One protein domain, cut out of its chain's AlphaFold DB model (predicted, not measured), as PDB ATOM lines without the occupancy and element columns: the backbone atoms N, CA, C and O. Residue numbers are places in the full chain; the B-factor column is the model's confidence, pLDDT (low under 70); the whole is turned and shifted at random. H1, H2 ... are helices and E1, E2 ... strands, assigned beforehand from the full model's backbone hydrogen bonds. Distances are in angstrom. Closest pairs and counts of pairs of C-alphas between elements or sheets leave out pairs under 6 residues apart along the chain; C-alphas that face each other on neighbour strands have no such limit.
ATOM      1  N   PRO A  56      -8.526 -22.272 204.452       81.62
ATOM      2  CA  PRO A  56      -9.016 -22.894 203.239       81.62
ATOM      3  C   PRO A  56      -7.830 -23.303 202.367       81.62
ATOM      4  O   PRO A  56      -6.897 -22.528 202.131       81.62
ATOM      5  N   THR A  57      -7.870 -24.537 201.876       87.88
ATOM      6  CA  THR A  57      -6.900 -25.015 200.899       87.88
ATOM      7  C   THR A  57      -7.022 -24.182 199.632       87.88
ATOM      8  O   THR A  57      -8.106 -24.082 199.063       87.88
ATOM      9  N   THR A  58      -5.922 -23.578 199.189       90.75
ATOM     10  CA  THR A  58      -5.925 -22.708 198.003       90.75
ATOM     11  C   THR A  58      -5.136 -23.361 196.878       90.75
ATOM     12  O   THR A  58      -3.918 -23.489 196.975       90.75
ATOM     13  N   THR A  59      -5.795 -23.749 195.790       92.75
ATOM     14  CA  THR A  59      -5.103 -24.299 194.618       92.75
ATOM     15  C   THR A  59      -4.935 -23.229 193.547       92.75
ATOM     16  O   THR A  59      -5.908 -22.651 193.068       92.75
ATOM     17  N   PHE A  60      -3.692 -22.966 193.158       92.50
ATOM     18  CA  PHE A  60      -3.343 -22.100 192.040       92.50
ATOM     19  C   PHE A  60      -3.240 -22.955 190.786       92.50
ATOM     20  O   PHE A  60      -2.404 -23.847 190.722       92.50
ATOM     21  N   VAL A  61      -4.081 -22.685 189.794       92.38
ATOM     22  CA  VAL A  61      -4.063 -23.393 188.509       92.38
ATOM     23  C   VAL A  61      -3.530 -22.441 187.454       92.38
ATOM     24  O   VAL A  61      -4.116 -21.383 187.222       92.38
ATOM     25  N   ILE A  62      -2.407 -22.797 186.839       91.88
ATOM     26  CA  ILE A  62      -1.743 -21.976 185.830       91.88
ATOM     27  C   ILE A  62      -1.578 -22.807 184.566       91.88
ATOM     28  O   ILE A  62      -0.979 -23.880 184.588       91.88
ATOM     29  N   CYS A  63      -2.105 -22.291 183.460       91.50
ATOM     30  CA  CYS A  63      -1.792 -22.802 182.134       91.50
ATOM     31  C   CYS A  63      -0.414 -22.293 181.734       91.50
ATOM     32  O   CYS A  63      -0.169 -21.089 181.801       91.50
ATOM     33  N   HIS A  64       0.458 -23.200 181.329       91.62
ATOM     34  CA  HIS A  64       1.840 -22.908 180.992       91.62
ATOM     35  C   HIS A  64       2.149 -23.459 179.592       91.62
ATOM     36  O   HIS A  64       1.771 -24.584 179.253       91.62
ATOM     37  N   CYS A  65       2.797 -22.652 178.755       90.81
ATOM     38  CA  CYS A  65       3.312 -23.049 177.448       90.81
ATOM     39  C   CYS A  65       4.721 -22.485 177.253       90.81
ATOM     40  O   CYS A  65       4.924 -21.446 176.621       90.81
ATOM     41  N   LYS A  66       5.720 -23.227 177.738       89.62
ATOM     42  CA  LYS A  66       7.151 -22.921 177.541       89.62
ATOM     43  C   LYS A  66       7.595 -21.550 178.076       89.62
ATOM     44  O   LYS A  66       8.688 -21.098 177.726       89.62
ATOM     45  N   GLU A  67       6.782 -20.863 178.874       89.44
ATOM     46  CA  GLU A  67       7.174 -19.586 179.458       89.44
ATOM     47  C   GLU A  67       8.016 -19.786 180.728       89.44
ATOM     48  O   GLU A  67       7.723 -20.644 181.547       89.44
ATOM     49  N   PRO A  68       9.037 -18.960 180.979       91.56
ATOM     50  CA  PRO A  68       9.738 -18.984 182.264       91.56
ATOM     51  C   PRO A  68       8.751 -18.855 183.444       91.56
ATOM     52  O   PRO A  68       7.902 -17.960 183.429       91.56
ATOM     53  N   ILE A  69       8.844 -19.726 184.461       94.56
ATOM     54  CA  ILE A  69       7.958 -19.732 185.648       94.56
ATOM     55  C   ILE A  69       8.615 -19.169 186.917       94.56
ATOM     56  O   ILE A  69       7.978 -19.087 187.969       94.56
ATOM     57  N   GLU A  70       9.857 -18.690 186.831       93.44
ATOM     58  CA  GLU A  70      10.618 -18.083 187.935       93.44
ATOM     59  C   GLU A  70       9.893 -16.864 188.525       93.44
ATOM     60  O   GLU A  70      10.061 -16.513 189.695       93.44
ATOM     61  N   TRP A  71       9.023 -16.223 187.739       92.06
ATOM     62  CA  TRP A  71       8.221 -15.096 188.202       92.06
ATOM     63  C   TRP A  71       7.222 -15.465 189.310       92.06
ATOM     64  O   TRP A  71       6.821 -14.567 190.051       92.06
ATOM     65  N   LEU A  72       6.856 -16.744 189.463       91.38
ATOM     66  CA  LEU A  72       6.047 -17.237 190.586       91.38
ATOM     67  C   LEU A  72       6.834 -17.233 191.907       91.38
ATOM     68  O   LEU A  72       6.263 -17.031 192.982       91.38
ATOM     69  N   GLY A  73       8.157 -17.384 191.828       88.62
ATOM     70  CA  GLY A  73       9.066 -17.302 192.971       88.62
ATOM     71  C   GLY A  73       9.314 -15.855 193.396       88.62
ATOM     72  O   GLY A  73       9.638 -15.578 194.547       88.62
ATOM     73  N   SER A  74       9.086 -14.901 192.488       89.00
ATOM     74  CA  SER A  74       9.270 -13.482 192.770       89.00
ATOM     75  C   SER A  74       8.258 -12.970 193.800       89.00
ATOM     76  O   SER A  74       7.059 -12.842 193.525       89.00
ATOM     77  N   LEU A  75       8.773 -12.558 194.964       77.50
ATOM     78  CA  LEU A  75       8.015 -11.818 195.979       77.50
ATOM     79  C   LEU A  75       7.382 -10.536 195.416       77.50
ATOM     80  O   LEU A  75       6.355 -10.091 195.910       77.50
ATOM     81  N   TYR A  76       7.938  -9.955 194.350       77.44
ATOM     82  CA  TYR A  76       7.381  -8.744 193.749       77.44
ATOM     83  C   TYR A  76       6.064  -9.002 192.998       77.44
ATOM     84  O   TYR A  76       5.162  -8.164 193.002       77.44
ATOM     85  N   ARG A  77       5.938 -10.159 192.334       80.19
ATOM     86  CA  ARG A  77       4.774 -10.477 191.486       80.19
ATOM     87  C   ARG A  77       3.683 -11.234 192.224       80.19
ATOM     88  O   ARG A  77       2.507 -11.019 191.946       80.19
ATOM     89  N   MET A  78       4.067 -12.069 193.180       84.25
ATOM     90  CA  MET A  78       3.144 -12.721 194.102       84.25
ATOM     91  C   MET A  78       3.650 -12.475 195.519       84.25
ATOM     92  O   MET A  78       4.364 -13.320 196.036       84.25
ATOM     93  N   PRO A  79       3.345 -11.336 196.161       84.62
ATOM     94  CA  PRO A  79       3.898 -11.016 197.481       84.62
ATOM     95  C   PRO A  79       3.359 -11.918 198.589       84.62
ATOM     96  O   PRO A  79       4.052 -12.176 199.568       84.62
ATOM     97  N   TYR A  80       2.156 -12.461 198.412       88.69
ATOM     98  CA  TYR A  80       1.521 -13.330 199.387       88.69
ATOM     99  C   TYR A  80       0.974 -14.589 198.719       88.69
ATOM    100  O   TYR A  80       0.198 -14.510 197.767       88.69
ATOM    101  N   ILE A  81       1.383 -15.743 199.240       90.44
ATOM    102  CA  ILE A  81       0.828 -17.054 198.916       90.44
ATOM    103  C   ILE A  81       0.249 -17.602 200.228       90.44
ATOM    104  O   ILE A  81       0.998 -17.716 201.203       90.44
ATOM    105  N   PRO A  82      -1.065 -17.885 200.303       89.88
ATOM    106  CA  PRO A  82      -1.677 -18.395 201.523       89.88
ATOM    107  C   PRO A  82      -1.016 -19.699 202.000       89.88
ATOM    108  O   PRO A  82      -0.598 -20.512 201.166       89.88
ATOM    109  N   PRO A  83      -0.947 -19.948 203.321       87.00
ATOM    110  CA  PRO A  83      -0.579 -21.265 203.833       87.00
ATOM    111  C   PRO A  83      -1.596 -22.314 203.361       87.00
ATOM    112  O   PRO A  83      -2.768 -21.998 203.156       87.00
ATOM    113  N   ASN A  84      -1.152 -23.562 203.210       92.69
ATOM    114  CA  ASN A  84      -1.917 -24.668 202.615       92.69
ATOM    115  C   ASN A  84      -2.276 -24.458 201.138       92.69
ATOM    116  O   ASN A  84      -3.297 -24.950 200.648       92.69
ATOM    117  N   SER A  85      -1.420 -23.739 200.418       94.81
ATOM    118  CA  SER A  85      -1.538 -23.566 198.977       94.81
ATOM    119  C   SER A  85      -0.829 -24.664 198.187       94.81
ATOM    120  O   SER A  85       0.229 -25.151 198.596       94.81
ATOM    121  N   GLN A  86      -1.416 -25.030 197.050       95.94
ATOM    122  CA  GLN A  86      -0.856 -25.931 196.041       95.94
ATOM    123  C   GLN A  86      -0.756 -25.182 194.709       95.94
ATOM    124  O   GLN A  86      -1.637 -24.380 194.403       95.94
ATOM    125  N   LEU A  87       0.272 -25.455 193.909       95.62
ATOM    126  CA  LEU A  87       0.365 -24.971 192.530       95.62
ATOM    127  C   LEU A  87       0.226 -26.143 191.554       95.62
ATOM    128  O   LEU A  87       0.962 -27.121 191.652       95.62
ATOM    129  N   LEU A  88      -0.691 -26.019 190.601       95.25
ATOM    130  CA  LEU A  88      -0.889 -26.936 189.486       95.25
ATOM    131  C   LEU A  88      -0.529 -26.221 188.183       95.25
ATOM    132  O   LEU A  88      -1.204 -25.269 187.780       95.25
ATOM    133  N   LEU A  89       0.539 -26.677 187.538       94.25
ATOM    134  CA  LEU A  89       1.008 -26.177 186.249       94.25
ATOM    135  C   LEU A  89       0.515 -27.114 185.149       94.25
ATOM    136  O   LEU A  89       1.007 -28.230 185.033       94.25
ATOM    137  N   TYR A  90      -0.451 -26.667 184.354       92.50
ATOM    138  CA  TYR A  90      -0.921 -27.400 183.180       92.50
ATOM    139  C   TYR A  90      -0.014 -27.086 181.993       92.50
ATOM    140  O   TYR A  90      -0.103 -25.995 181.425       92.50
ATOM    141  N   GLU A  91       0.859 -28.029 181.643       90.88
ATOM    142  CA  GLU A  91       1.781 -27.910 180.515       90.88
ATOM    143  C   GLU A  91       1.058 -28.231 179.206       90.88
ATOM    144  O   GLU A  91       0.659 -29.369 178.970       90.88
ATOM    145  N   LYS A  92       0.910 -27.219 178.347       88.31
ATOM    146  CA  LYS A  92       0.192 -27.318 177.064       88.31
ATOM    147  C   LYS A  92       1.076 -27.753 175.903       88.31
ATOM    148  O   LYS A  92       0.589 -28.250 174.890       88.31
ATOM    149  N   CYS A  93       2.376 -27.507 176.011       86.62
ATOM    150  CA  CYS A  93       3.302 -27.511 174.889       86.62
ATOM    151  C   CYS A  93       4.278 -28.700 174.930       86.62
ATOM    152  O   CYS A  93       5.235 -28.729 174.145       86.62
ATOM    153  N   GLY A  94       3.990 -29.684 175.796       87.19
ATOM    154  CA  GLY A  94       4.712 -30.946 175.953       87.19
ATOM    155  C   GLY A  94       6.128 -30.789 176.507       87.19
ATOM    156  O   GLY A  94       6.940 -31.701 176.370       87.19
ATOM    157  N   VAL A  95       6.461 -29.624 177.067       89.88
ATOM    158  CA  VAL A  95       7.773 -29.355 177.655       89.88
ATOM    159  C   VAL A  95       7.588 -29.125 179.140       89.88
ATOM    160  O   VAL A  95       7.211 -28.036 179.551       89.88
ATOM    161  N   THR A  96       7.865 -30.148 179.945       92.19
ATOM    162  CA  THR A  96       7.796 -30.054 181.406       92.19
ATOM    163  C   THR A  96       8.623 -28.856 181.892       92.19
ATOM    164  O   THR A  96       9.845 -28.880 181.723       92.19
ATOM    165  N   PRO A  97       8.008 -27.805 182.473       92.62
ATOM    166  CA  PRO A  97       8.769 -26.711 183.055       92.62
ATOM    167  C   PRO A  97       9.662 -27.217 184.184       92.62
ATOM    168  O   PRO A  97       9.223 -27.979 185.049       92.62
ATOM    169  N   GLU A  98      10.904 -26.740 184.216       95.56
ATOM    170  CA  GLU A  98      11.733 -26.844 185.412       95.56
ATOM    171  C   GLU A  98      11.144 -25.913 186.474       95.56
ATOM    172  O   GLU A  98      11.058 -24.704 186.266       95.56
ATOM    173  N   VAL A  99      10.688 -26.476 187.598       96.50
ATOM    174  CA  VAL A  99      10.147 -25.705 188.726       96.50
ATOM    175  C   VAL A  99      11.309 -25.260 189.613       96.50
ATOM    176  O   VAL A  99      11.922 -26.112 190.260       96.50
ATOM    177  N   PRO A 100      11.614 -23.951 189.690       95.50
ATOM    178  CA  PRO A 100      12.683 -23.463 190.549       95.50
ATOM    179  C   PRO A 100      12.381 -23.757 192.028       95.50
ATOM    180  O   PRO A 100      11.208 -23.687 192.431       95.50
ATOM    181  N   PRO A 101      13.398 -24.031 192.866       95.81
ATOM    182  CA  PRO A 101      13.213 -24.225 194.305       95.81
ATOM    183  C   PRO A 101      12.458 -23.064 194.964       95.81
ATOM    184  O   PRO A 101      11.572 -23.288 195.783       95.81
ATOM    185  N   GLU A 102      12.700 -21.829 194.518       94.31
ATOM    186  CA  GLU A 102      12.039 -20.622 195.024       94.31
ATOM    187  C   GLU A 102      10.539 -20.581 194.718       94.31
ATOM    188  O   GLU A 102       9.803 -19.839 195.361       94.31
ATOM    189  N   VAL A 103      10.067 -21.336 193.724       94.81
ATOM    190  CA  VAL A 103       8.634 -21.534 193.477       94.81
ATOM    191  C   VAL A 103       8.126 -22.657 194.375       94.81
ATOM    192  O   VAL A 103       7.135 -22.470 195.078       94.81
ATOM    193  N   SER A 104       8.823 -23.798 194.385       95.44
ATOM    194  CA  SER A 104       8.435 -24.990 195.150       95.44
ATOM    195  C   SER A 104       8.275 -24.710 196.644       95.44
ATOM    196  O   SER A 104       7.263 -25.082 197.239       95.44
ATOM    197  N   ASP A 105       9.217 -23.978 197.236       94.44
ATOM    198  CA  ASP A 105       9.247 -23.680 198.670       94.44
ATOM    199  C   ASP A 105       8.094 -22.769 199.122       94.44
ATOM    200  O   ASP A 105       7.768 -22.703 200.310       94.44
ATOM    201  N   ARG A 106       7.441 -22.063 198.189       93.31
ATOM    202  CA  ARG A 106       6.343 -21.139 198.506       93.31
ATOM    203  C   ARG A 106       4.979 -21.813 198.579       93.31
ATOM    204  O   ARG A 106       4.100 -21.306 199.276       93.31
ATOM    205  N   PHE A 107       4.791 -22.931 197.883       95.56
ATOM    206  CA  PHE A 107       3.532 -23.672 197.872       95.56
ATOM    207  C   PHE A 107       3.627 -24.854 198.831       95.56
ATOM    208  O   PHE A 107       4.125 -25.923 198.500       95.56
ATOM    209  N   THR A 108       3.124 -24.664 200.049       93.75
ATOM    210  CA  THR A 108       3.256 -25.629 201.161       93.75
ATOM    211  C   THR A 108       2.696 -27.031 200.889       93.75
ATOM    212  O   THR A 108       3.130 -27.984 201.528       93.75
ATOM    213  N   ARG A 109       1.734 -27.174 199.967       94.69
ATOM    214  CA  ARG A 109       1.178 -28.474 199.547       94.69
ATOM    215  C   ARG A 109       1.879 -29.055 198.317       94.69
ATOM    216  O   ARG A 109       1.465 -30.096 197.818       94.69
ATOM    217  N   GLY A 110       2.928 -28.391 197.849       95.81
ATOM    218  CA  GLY A 110       3.724 -28.780 196.701       95.81
ATOM    219  C   GLY A 110       3.294 -28.114 195.399       95.81
ATOM    220  O   GLY A 110       2.270 -27.426 195.294       95.81
ATOM    221  N   VAL A 111       4.126 -28.355 194.392       96.50
ATOM    222  CA  VAL A 111       3.905 -27.975 193.000       96.50
ATOM    223  C   VAL A 111       3.750 -29.258 192.196       96.50
ATOM    224  O   VAL A 111       4.547 -30.184 192.343       96.50
ATOM    225  N   SER A 112       2.726 -29.332 191.355       95.75
ATOM    226  CA  SER A 112       2.512 -30.459 190.450       95.75
ATOM    227  C   SER A 112       2.436 -29.948 189.022       95.75
ATOM    228  O   SER A 112       1.666 -29.037 188.720       95.75
ATOM    229  N   VAL A 113       3.244 -30.537 188.146       94.31
ATOM    230  CA  VAL A 113       3.191 -30.285 186.709       94.31
ATOM    231  C   VAL A 113       2.331 -31.375 186.086       94.31
ATOM    232  O   VAL A 113       2.631 -32.560 186.219       94.31
ATOM    233  N   LEU A 114       1.238 -30.972 185.455       92.38
ATOM    234  CA  LEU A 114       0.294 -31.847 184.782       92.38
ATOM    235  C   LEU A 114       0.523 -31.701 183.281       92.38
ATOM    236  O   LEU A 114       0.204 -30.663 182.701       92.38
ATOM    237  N   ASP A 115       1.098 -32.733 182.669       87.75
ATOM    238  CA  ASP A 115       1.236 -32.798 181.216       87.75
ATOM    239  C   ASP A 115      -0.144 -33.051 180.608       87.75
ATOM    240  O   ASP A 115      -0.708 -34.145 180.709       87.75
ATOM    241  N   ARG A 116      -0.726 -31.993 180.042       80.44
ATOM    242  CA  ARG A 116      -1.991 -32.045 179.322       80.44
ATOM    243  C   ARG A 116      -1.849 -31.264 178.046       80.44
ATOM    244  O   ARG A 116      -2.117 -30.064 177.991       80.44
ATOM    245  N   GLN A 117      -1.490 -31.997 177.006       71.38
ATOM    246  CA  GLN A 117      -1.598 -31.493 175.652       71.38
ATOM    247  C   GLN A 117      -3.027 -31.008 175.416       71.38
ATOM    248  O   GLN A 117      -3.998 -31.699 175.742       71.38
ATOM    249  N   ASP A 118      -3.141 -29.795 174.881       68.19
ATOM    250  CA  ASP A 118      -4.428 -29.266 174.461       68.19
ATOM    251  C   ASP A 118      -5.079 -30.268 173.491       68.19
ATOM    252  O   ASP A 118      -4.453 -30.718 172.529       68.19
ATOM    253  N   GLY A 119      -6.331 -30.646 173.761       66.69
ATOM    254  CA  GLY A 119      -7.102 -31.471 172.833       66.69
ATOM    255  C   GLY A 119      -7.311 -30.758 171.491       66.69
ATOM    256  O   GLY A 119      -7.089 -29.554 171.368       66.69
ATOM    257  N   GLU A 120      -7.805 -31.478 170.477       61.69
ATOM    258  CA  GLU A 120      -8.062 -30.901 169.140       61.69
ATOM    259  C   GLU A 120      -8.987 -29.670 169.181       61.69
ATOM    260  O   GLU A 120      -8.903 -28.769 168.341       61.69
ATOM    261  N   VAL A 121      -9.864 -29.606 170.186       51.84
ATOM    262  CA  VAL A 121     -10.842 -28.538 170.360       51.84
ATOM    263  C   VAL A 121     -10.241 -27.428 171.223       51.84
ATOM    264  O   VAL A 121     -10.493 -27.334 172.417       51.84
ATOM    265  N   ARG A 122      -9.494 -26.548 170.547       53.44
ATOM    266  CA  ARG A 122      -9.094 -25.202 170.997       53.44
ATOM    267  C   ARG A 122      -8.061 -25.187 172.136       53.44
ATOM    268  O   ARG A 122      -8.388 -25.265 173.312       53.44
ATOM    269  N   GLY A 123      -6.801 -24.950 171.766       56.91
ATOM    270  CA  GLY A 123      -5.696 -24.728 172.704       56.91
ATOM    271  C   GLY A 123      -5.695 -23.362 173.395       56.91
ATOM    272  O   GLY A 123      -4.657 -22.714 173.502       56.91
ATOM    273  N   ASP A 124      -6.862 -22.873 173.819       65.75
ATOM    274  CA  ASP A 124      -6.941 -21.647 174.608       65.75
ATOM    275  C   ASP A 124      -6.708 -21.931 176.102       65.75
ATOM    276  O   ASP A 124      -6.875 -23.042 176.598       65.75
ATOM    277  N   GLU A 125      -6.249 -20.929 176.848       65.00
ATOM    278  CA  GLU A 125      -5.953 -21.012 178.291       65.00
ATOM    279  C   GLU A 125      -7.160 -21.464 179.141       65.00
ATOM    280  O   GLU A 125      -7.015 -21.821 180.306       65.00
ATOM    281  N   CYS A 126      -8.367 -21.463 178.570       69.62
ATOM    282  CA  CYS A 126      -9.590 -21.818 179.276       69.62
ATOM    283  C   CYS A 126      -9.763 -23.338 179.422       69.62
ATOM    284  O   CYS A 126     -10.339 -23.775 180.417       69.62
ATOM    285  N   SER A 127      -9.248 -24.141 178.482       74.25
ATOM    286  CA  SER A 127      -9.432 -25.602 178.454       74.25
ATOM    287  C   SER A 127      -8.871 -26.304 179.697       74.25
ATOM    288  O   SER A 127      -9.550 -27.132 180.305       74.25
ATOM    289  N   ALA A 128      -7.660 -25.946 180.121       69.50
ATOM    290  CA  ALA A 128      -6.984 -26.570 181.257       69.50
ATOM    291  C   ALA A 128      -7.622 -26.183 182.602       69.50
ATOM    292  O   ALA A 128      -7.812 -27.038 183.466       69.50
ATOM    293  N   TYR A 129      -8.039 -24.924 182.755       78.38
ATOM    294  CA  TYR A 129      -8.791 -24.484 183.932       78.38
ATOM    295  C   TYR A 129     -10.159 -25.181 184.031       78.38
ATOM    296  O   TYR A 129     -10.525 -25.662 185.104       78.38
ATOM    297  N   LEU A 130     -10.894 -25.277 182.917       81.00
ATOM    298  CA  LEU A 130     -12.184 -25.968 182.885       81.00
ATOM    299  C   LEU A 130     -12.018 -27.461 183.174       81.00
ATOM    300  O   LEU A 130     -12.781 -28.002 183.963       81.00
ATOM    301  N   SER A 131     -10.983 -28.092 182.611       77.00
ATOM    302  CA  SER A 131     -10.670 -29.501 182.866       77.00
ATOM    303  C   SER A 131     -10.411 -29.762 184.349       77.00
ATOM    304  O   SER A 131     -10.986 -30.688 184.916       77.00
ATOM    305  N   TYR A 132      -9.601 -28.914 184.999       83.31
ATOM    306  CA  TYR A 132      -9.336 -29.036 186.432       83.31
ATOM    307  C   TYR A 132     -10.625 -28.974 187.251       83.31
ATOM    308  O   TYR A 132     -10.830 -29.797 188.143       83.31
ATOM    309  N   ILE A 133     -11.498 -28.020 186.930       83.12
ATOM    310  CA  ILE A 133     -12.786 -27.865 187.604       83.12
ATOM    311  C   ILE A 133     -13.639 -29.113 187.457       83.12
ATOM    312  O   ILE A 133     -14.071 -29.667 188.459       83.12
ATOM    313  N   THR A 134     -13.833 -29.580 186.224       84.94
ATOM    314  CA  THR A 134     -14.728 -30.705 185.940       84.94
ATOM    315  C   THR A 134     -14.250 -32.024 186.535       84.94
ATOM    316  O   THR A 134     -15.035 -32.952 186.662       84.94
ATOM    317  N   GLU A 135     -12.966 -32.134 186.867       84.81
ATOM    318  CA  GLU A 135     -12.379 -33.366 187.404       84.81
ATOM    319  C   GLU A 135     -12.265 -33.391 188.918       84.81
ATOM    320  O   GLU A 135     -12.181 -34.468 189.502       84.81
ATOM    321  N   ASN A 136     -12.189 -32.219 189.545       83.56
ATOM    322  CA  ASN A 136     -11.929 -32.110 190.976       83.56
ATOM    323  C   ASN A 136     -13.153 -31.629 191.757       83.56
ATOM    324  O   ASN A 136     -13.134 -31.699 192.984       83.56
ATOM    325  N   TYR A 137     -14.188 -31.143 191.070       82.31
ATOM    326  CA  TYR A 137     -15.383 -30.597 191.697       82.31
ATOM    327  C   TYR A 137     -16.637 -31.133 191.009       82.31
ATOM    328  O   TYR A 137     -16.854 -30.905 189.819       82.31
ATOM    329  N   ASP A 138     -17.475 -31.813 191.791       81.31
ATOM    330  CA  ASP A 138     -18.786 -32.296 191.346       81.31
ATOM    331  C   ASP A 138     -19.824 -31.160 191.312       81.31
ATOM    332  O   ASP A 138     -20.772 -31.200 190.526       81.31
ATOM    333  N   ASN A 139     -19.643 -30.130 192.150       76.44
ATOM    334  CA  ASN A 139     -20.492 -28.947 192.207       76.44
ATOM    335  C   ASN A 139     -19.676 -27.666 191.966       76.44
ATOM    336  O   ASN A 139     -18.628 -27.448 192.575       76.44
ATOM    337  N   LEU A 140     -20.187 -26.784 191.099       68.56
ATOM    338  CA  LEU A 140     -19.580 -25.478 190.825       68.56
ATOM    339  C   LEU A 140     -19.580 -24.558 192.057       68.56
ATOM    340  O   LEU A 140     -18.742 -23.663 192.145       68.56
ATOM    341  N   ASP A 141     -20.485 -24.797 193.011       72.12
ATOM    342  CA  ASP A 141     -20.584 -24.026 194.255       72.12
ATOM    343  C   ASP A 141     -19.423 -24.302 195.231       72.12
ATOM    344  O   ASP A 141     -19.147 -23.480 196.107       72.12
ATOM    345  N   ASP A 142     -18.718 -25.428 195.074       69.44
ATOM    346  CA  ASP A 142     -17.645 -25.850 195.985       69.44
ATOM    347  C   ASP A 142     -16.328 -25.091 195.757       69.44
ATOM    348  O   ASP A 142     -15.377 -25.237 196.530       69.44
ATOM    349  N   TYR A 143     -16.246 -24.257 194.715       66.12
ATOM    350  CA  TYR A 143     -15.043 -23.490 194.420       66.12
ATOM    351  C   TYR A 143     -15.337 -22.043 194.019       66.12
ATOM    352  O   TYR A 143     -16.319 -21.701 193.369       66.12
ATOM    353  N   THR A 144     -14.425 -21.147 194.401       65.69
ATOM    354  CA  THR A 144     -14.465 -19.734 194.008       65.69
ATOM    355  C   THR A 144     -13.286 -19.418 193.103       65.69
ATOM    356  O   THR A 144     -12.132 -19.700 193.420       65.69
ATOM    357  N   VAL A 145     -13.575 -18.798 191.962       61.16
ATOM    358  CA  VAL A 145     -12.587 -18.521 190.918       61.16
ATOM    359  C   VAL A 145     -12.097 -17.098 191.059       61.16
ATOM    360  O   VAL A 145     -12.835 -16.136 190.837       61.16
ATOM    361  N   HIS A 146     -10.815 -16.953 191.362       56.12
ATOM    362  CA  HIS A 146     -10.162 -15.656 191.385       56.12
ATOM    363  C   HIS A 146      -9.255 -15.525 190.164       56.12
ATOM    364  O   HIS A 146      -8.208 -16.160 190.085       56.12
ATOM    365  N   SER A 147      -9.627 -14.677 189.199       43.25
ATOM    366  CA  SER A 147      -8.703 -14.348 188.104       43.25
ATOM    367  C   SER A 147      -7.443 -13.671 188.666       43.25
ATOM    368  O   SER A 147      -7.532 -12.846 189.578       43.25
ATOM    369  N   VAL A 148      -6.261 -13.957 188.112       44.97
ATOM    370  CA  VAL A 148      -4.975 -13.384 188.576       44.97
ATOM    371  C   VAL A 148      -4.978 -11.849 188.528       44.97
ATOM    372  O   VAL A 148      -4.341 -11.190 189.345       44.97
ATOM    373  N   ARG A 149      -5.792 -11.244 187.653       37.59
ATOM    374  CA  ARG A 149      -6.002  -9.790 187.628       37.59
ATOM    375  C   ARG A 149      -6.705  -9.271 188.891       37.59
ATOM    376  O   ARG A 149      -6.462  -8.135 189.281       37.59
ATOM    377  N   MET A 150      -7.543 -10.084 189.535       28.48
ATOM    378  CA  MET A 150      -8.099  -9.832 190.871       28.48
ATOM    379  C   MET A 150      -7.093 -10.156 191.979       28.48
ATOM    380  O   MET A 150      -6.954  -9.346 192.888       28.48
ATOM    381  N   ALA A 151      -6.357 -11.270 191.895       34.56
ATOM    382  CA  ALA A 151      -5.358 -11.637 192.903       34.56
ATOM    383  C   ALA A 151      -4.231 -10.595 193.009       34.56
ATOM    384  O   ALA A 151      -3.885 -10.205 194.114       34.56
ATOM    385  N   TYR A 152      -3.758 -10.048 191.883       32.84
ATOM    386  CA  TYR A 152      -2.800  -8.936 191.828       32.84
ATOM    387  C   TYR A 152      -3.334  -7.654 192.493       32.84
ATOM    388  O   TYR A 152      -2.589  -6.919 193.131       32.84
ATOM    389  N   ILE A 153      -4.643  -7.388 192.385       33.25
ATOM    390  CA  ILE A 153      -5.300  -6.246 193.047       33.25
ATOM    391  C   ILE A 153      -5.473  -6.505 194.553       33.25
ATOM    392  O   ILE A 153      -5.379  -5.571 195.346       33.25
ATOM    393  N   ILE A 154      -5.708  -7.758 194.952       34.31
ATOM    394  CA  ILE A 154      -5.827  -8.172 196.358       34.31
ATOM    395  C   ILE A 154      -4.445  -8.218 197.035       34.31
ATOM    396  O   ILE A 154      -4.323  -7.840 198.195       34.31
ATOM    397  N   SER A 155      -3.395  -8.616 196.311       34.91
ATOM    398  CA  SER A 155      -2.037  -8.802 196.833       34.91
ATOM    399  C   SER A 155      -1.196  -7.520 196.861       34.91
ATOM    400  O   SER A 155      -0.217  -7.461 197.594       34.91
ATOM    401  N   GLN A 156      -1.564  -6.477 196.106       32.97
ATOM    402  CA  GLN A 156      -0.931  -5.141 196.129       32.97
ATOM    403  C   GLN A 156      -1.429  -4.257 197.294       32.97
ATOM    404  O   GLN A 156      -1.426  -3.029 197.220       32.97
ATOM    405  N   GLN A 157      -1.876  -4.870 198.390       35.25
ATOM    406  CA  GLN A 157      -2.338  -4.183 199.590       35.25
ATOM    407  C   GLN A 157      -1.167  -3.523 200.354       35.25
ATOM    408  O   GLN A 157      -0.691  -4.025 201.368       35.25
ATOM    409  N   GLN A 158      -0.731  -2.349 199.892       34.97
ATOM    410  CA  GLN A 158      -0.094  -1.333 200.734       34.97
ATOM    411  C   GLN A 158      -1.192  -0.524 201.435       34.97
ATOM    412  O   GLN A 158      -1.971   0.184 200.795       34.97
ATOM    413  N   TRP A 159      -1.271  -0.643 202.761       52.75
ATOM    414  CA  TRP A 159      -2.278   0.033 203.581       52.75
ATOM    415  C   TRP A 159      -1.732   1.390 204.027       52.75
ATOM    416  O   TRP A 159      -1.000   1.501 205.010       52.75
ATOM    417  N   SER A 160      -2.077   2.429 203.267       34.28
ATOM    418  CA  SER A 160      -2.020   3.818 203.723       34.28
ATOM    419  C   SER A 160      -3.441   4.389 203.694       34.28
ATOM    420  O   SER A 160      -4.139   4.267 202.684       34.28
TER     421      SER A 160
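What this domain is: This is residues 56 to 160 of the 818 residues of an uncharacterized protein of Perkinsus chesapeaki (UniProt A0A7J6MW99). A small parallel sheet of three strands has one helix, H2, slanting over one face, and long loops make up much of the rest. H3 is off the sheet near the end of the printed part, and residues 134 to 141, from the last turn of H2 onward, stick out. The printed part has 105 residues with three named strands and three named helices, in the order E1 E2 H1 E3 H2 H3; the sheet's order is E1, E2, E3. The class is mixed, with 42 residues in named elements, under half; the whole is compact, with a radius of gyration of the C-alphas of 14.3 A and spans of 49 by 34 by 23 A.

Where its parts are: Find C-alpha 58 at (-5.925, -22.708, 198.003); from there E1 runs 18.7 A to residue 64. E2, residues 85 to 91, covers 19.3 A. Next come H1, residues 101 to 104, and E3, residues 111 to 115. H2, residues 126 to 136, spans 15.8 A; H3, residues 148 to 155, ends at C-alpha 155, (-2.037, -8.802, 196.833).

How they stand to each other: Inner strand E2 pairs with E1, N 60 to O 86 at 2.8 A, and with E3, N 89 to O 112 at 2.9 A. E2, H1 and E3 form a strand-helix-strand unit, two parallel neighbour strands with a helix between, its crossover right-handed; H1 only grazes the sheet. H2 makes two layers, a helix on one face of a sheet: its height is 9.9 A, over E1 and E2, slantwise at 36 degrees to E1 on the local plane. Look at the C-alphas of Cys 63 and Ala 128, the closest of E1 and H2, 6.5 A apart. H3 is not on the sheet and is apart from H2. In H2 every O i to N i+4 pair is within hydrogen-bond range, in H3 3 of 4; H1 is too short for such a pair.

The domain as a whole: The farthest C-alphas, Glu 120 and Ser 160, are 49.4 A apart. The printed part has no cut; E1 to E2 and H2 to H3 are long links. Mean pLDDT of the printed part is 78.1, with residues 118 to 126, 128, 140 and 142 to 160 under 70.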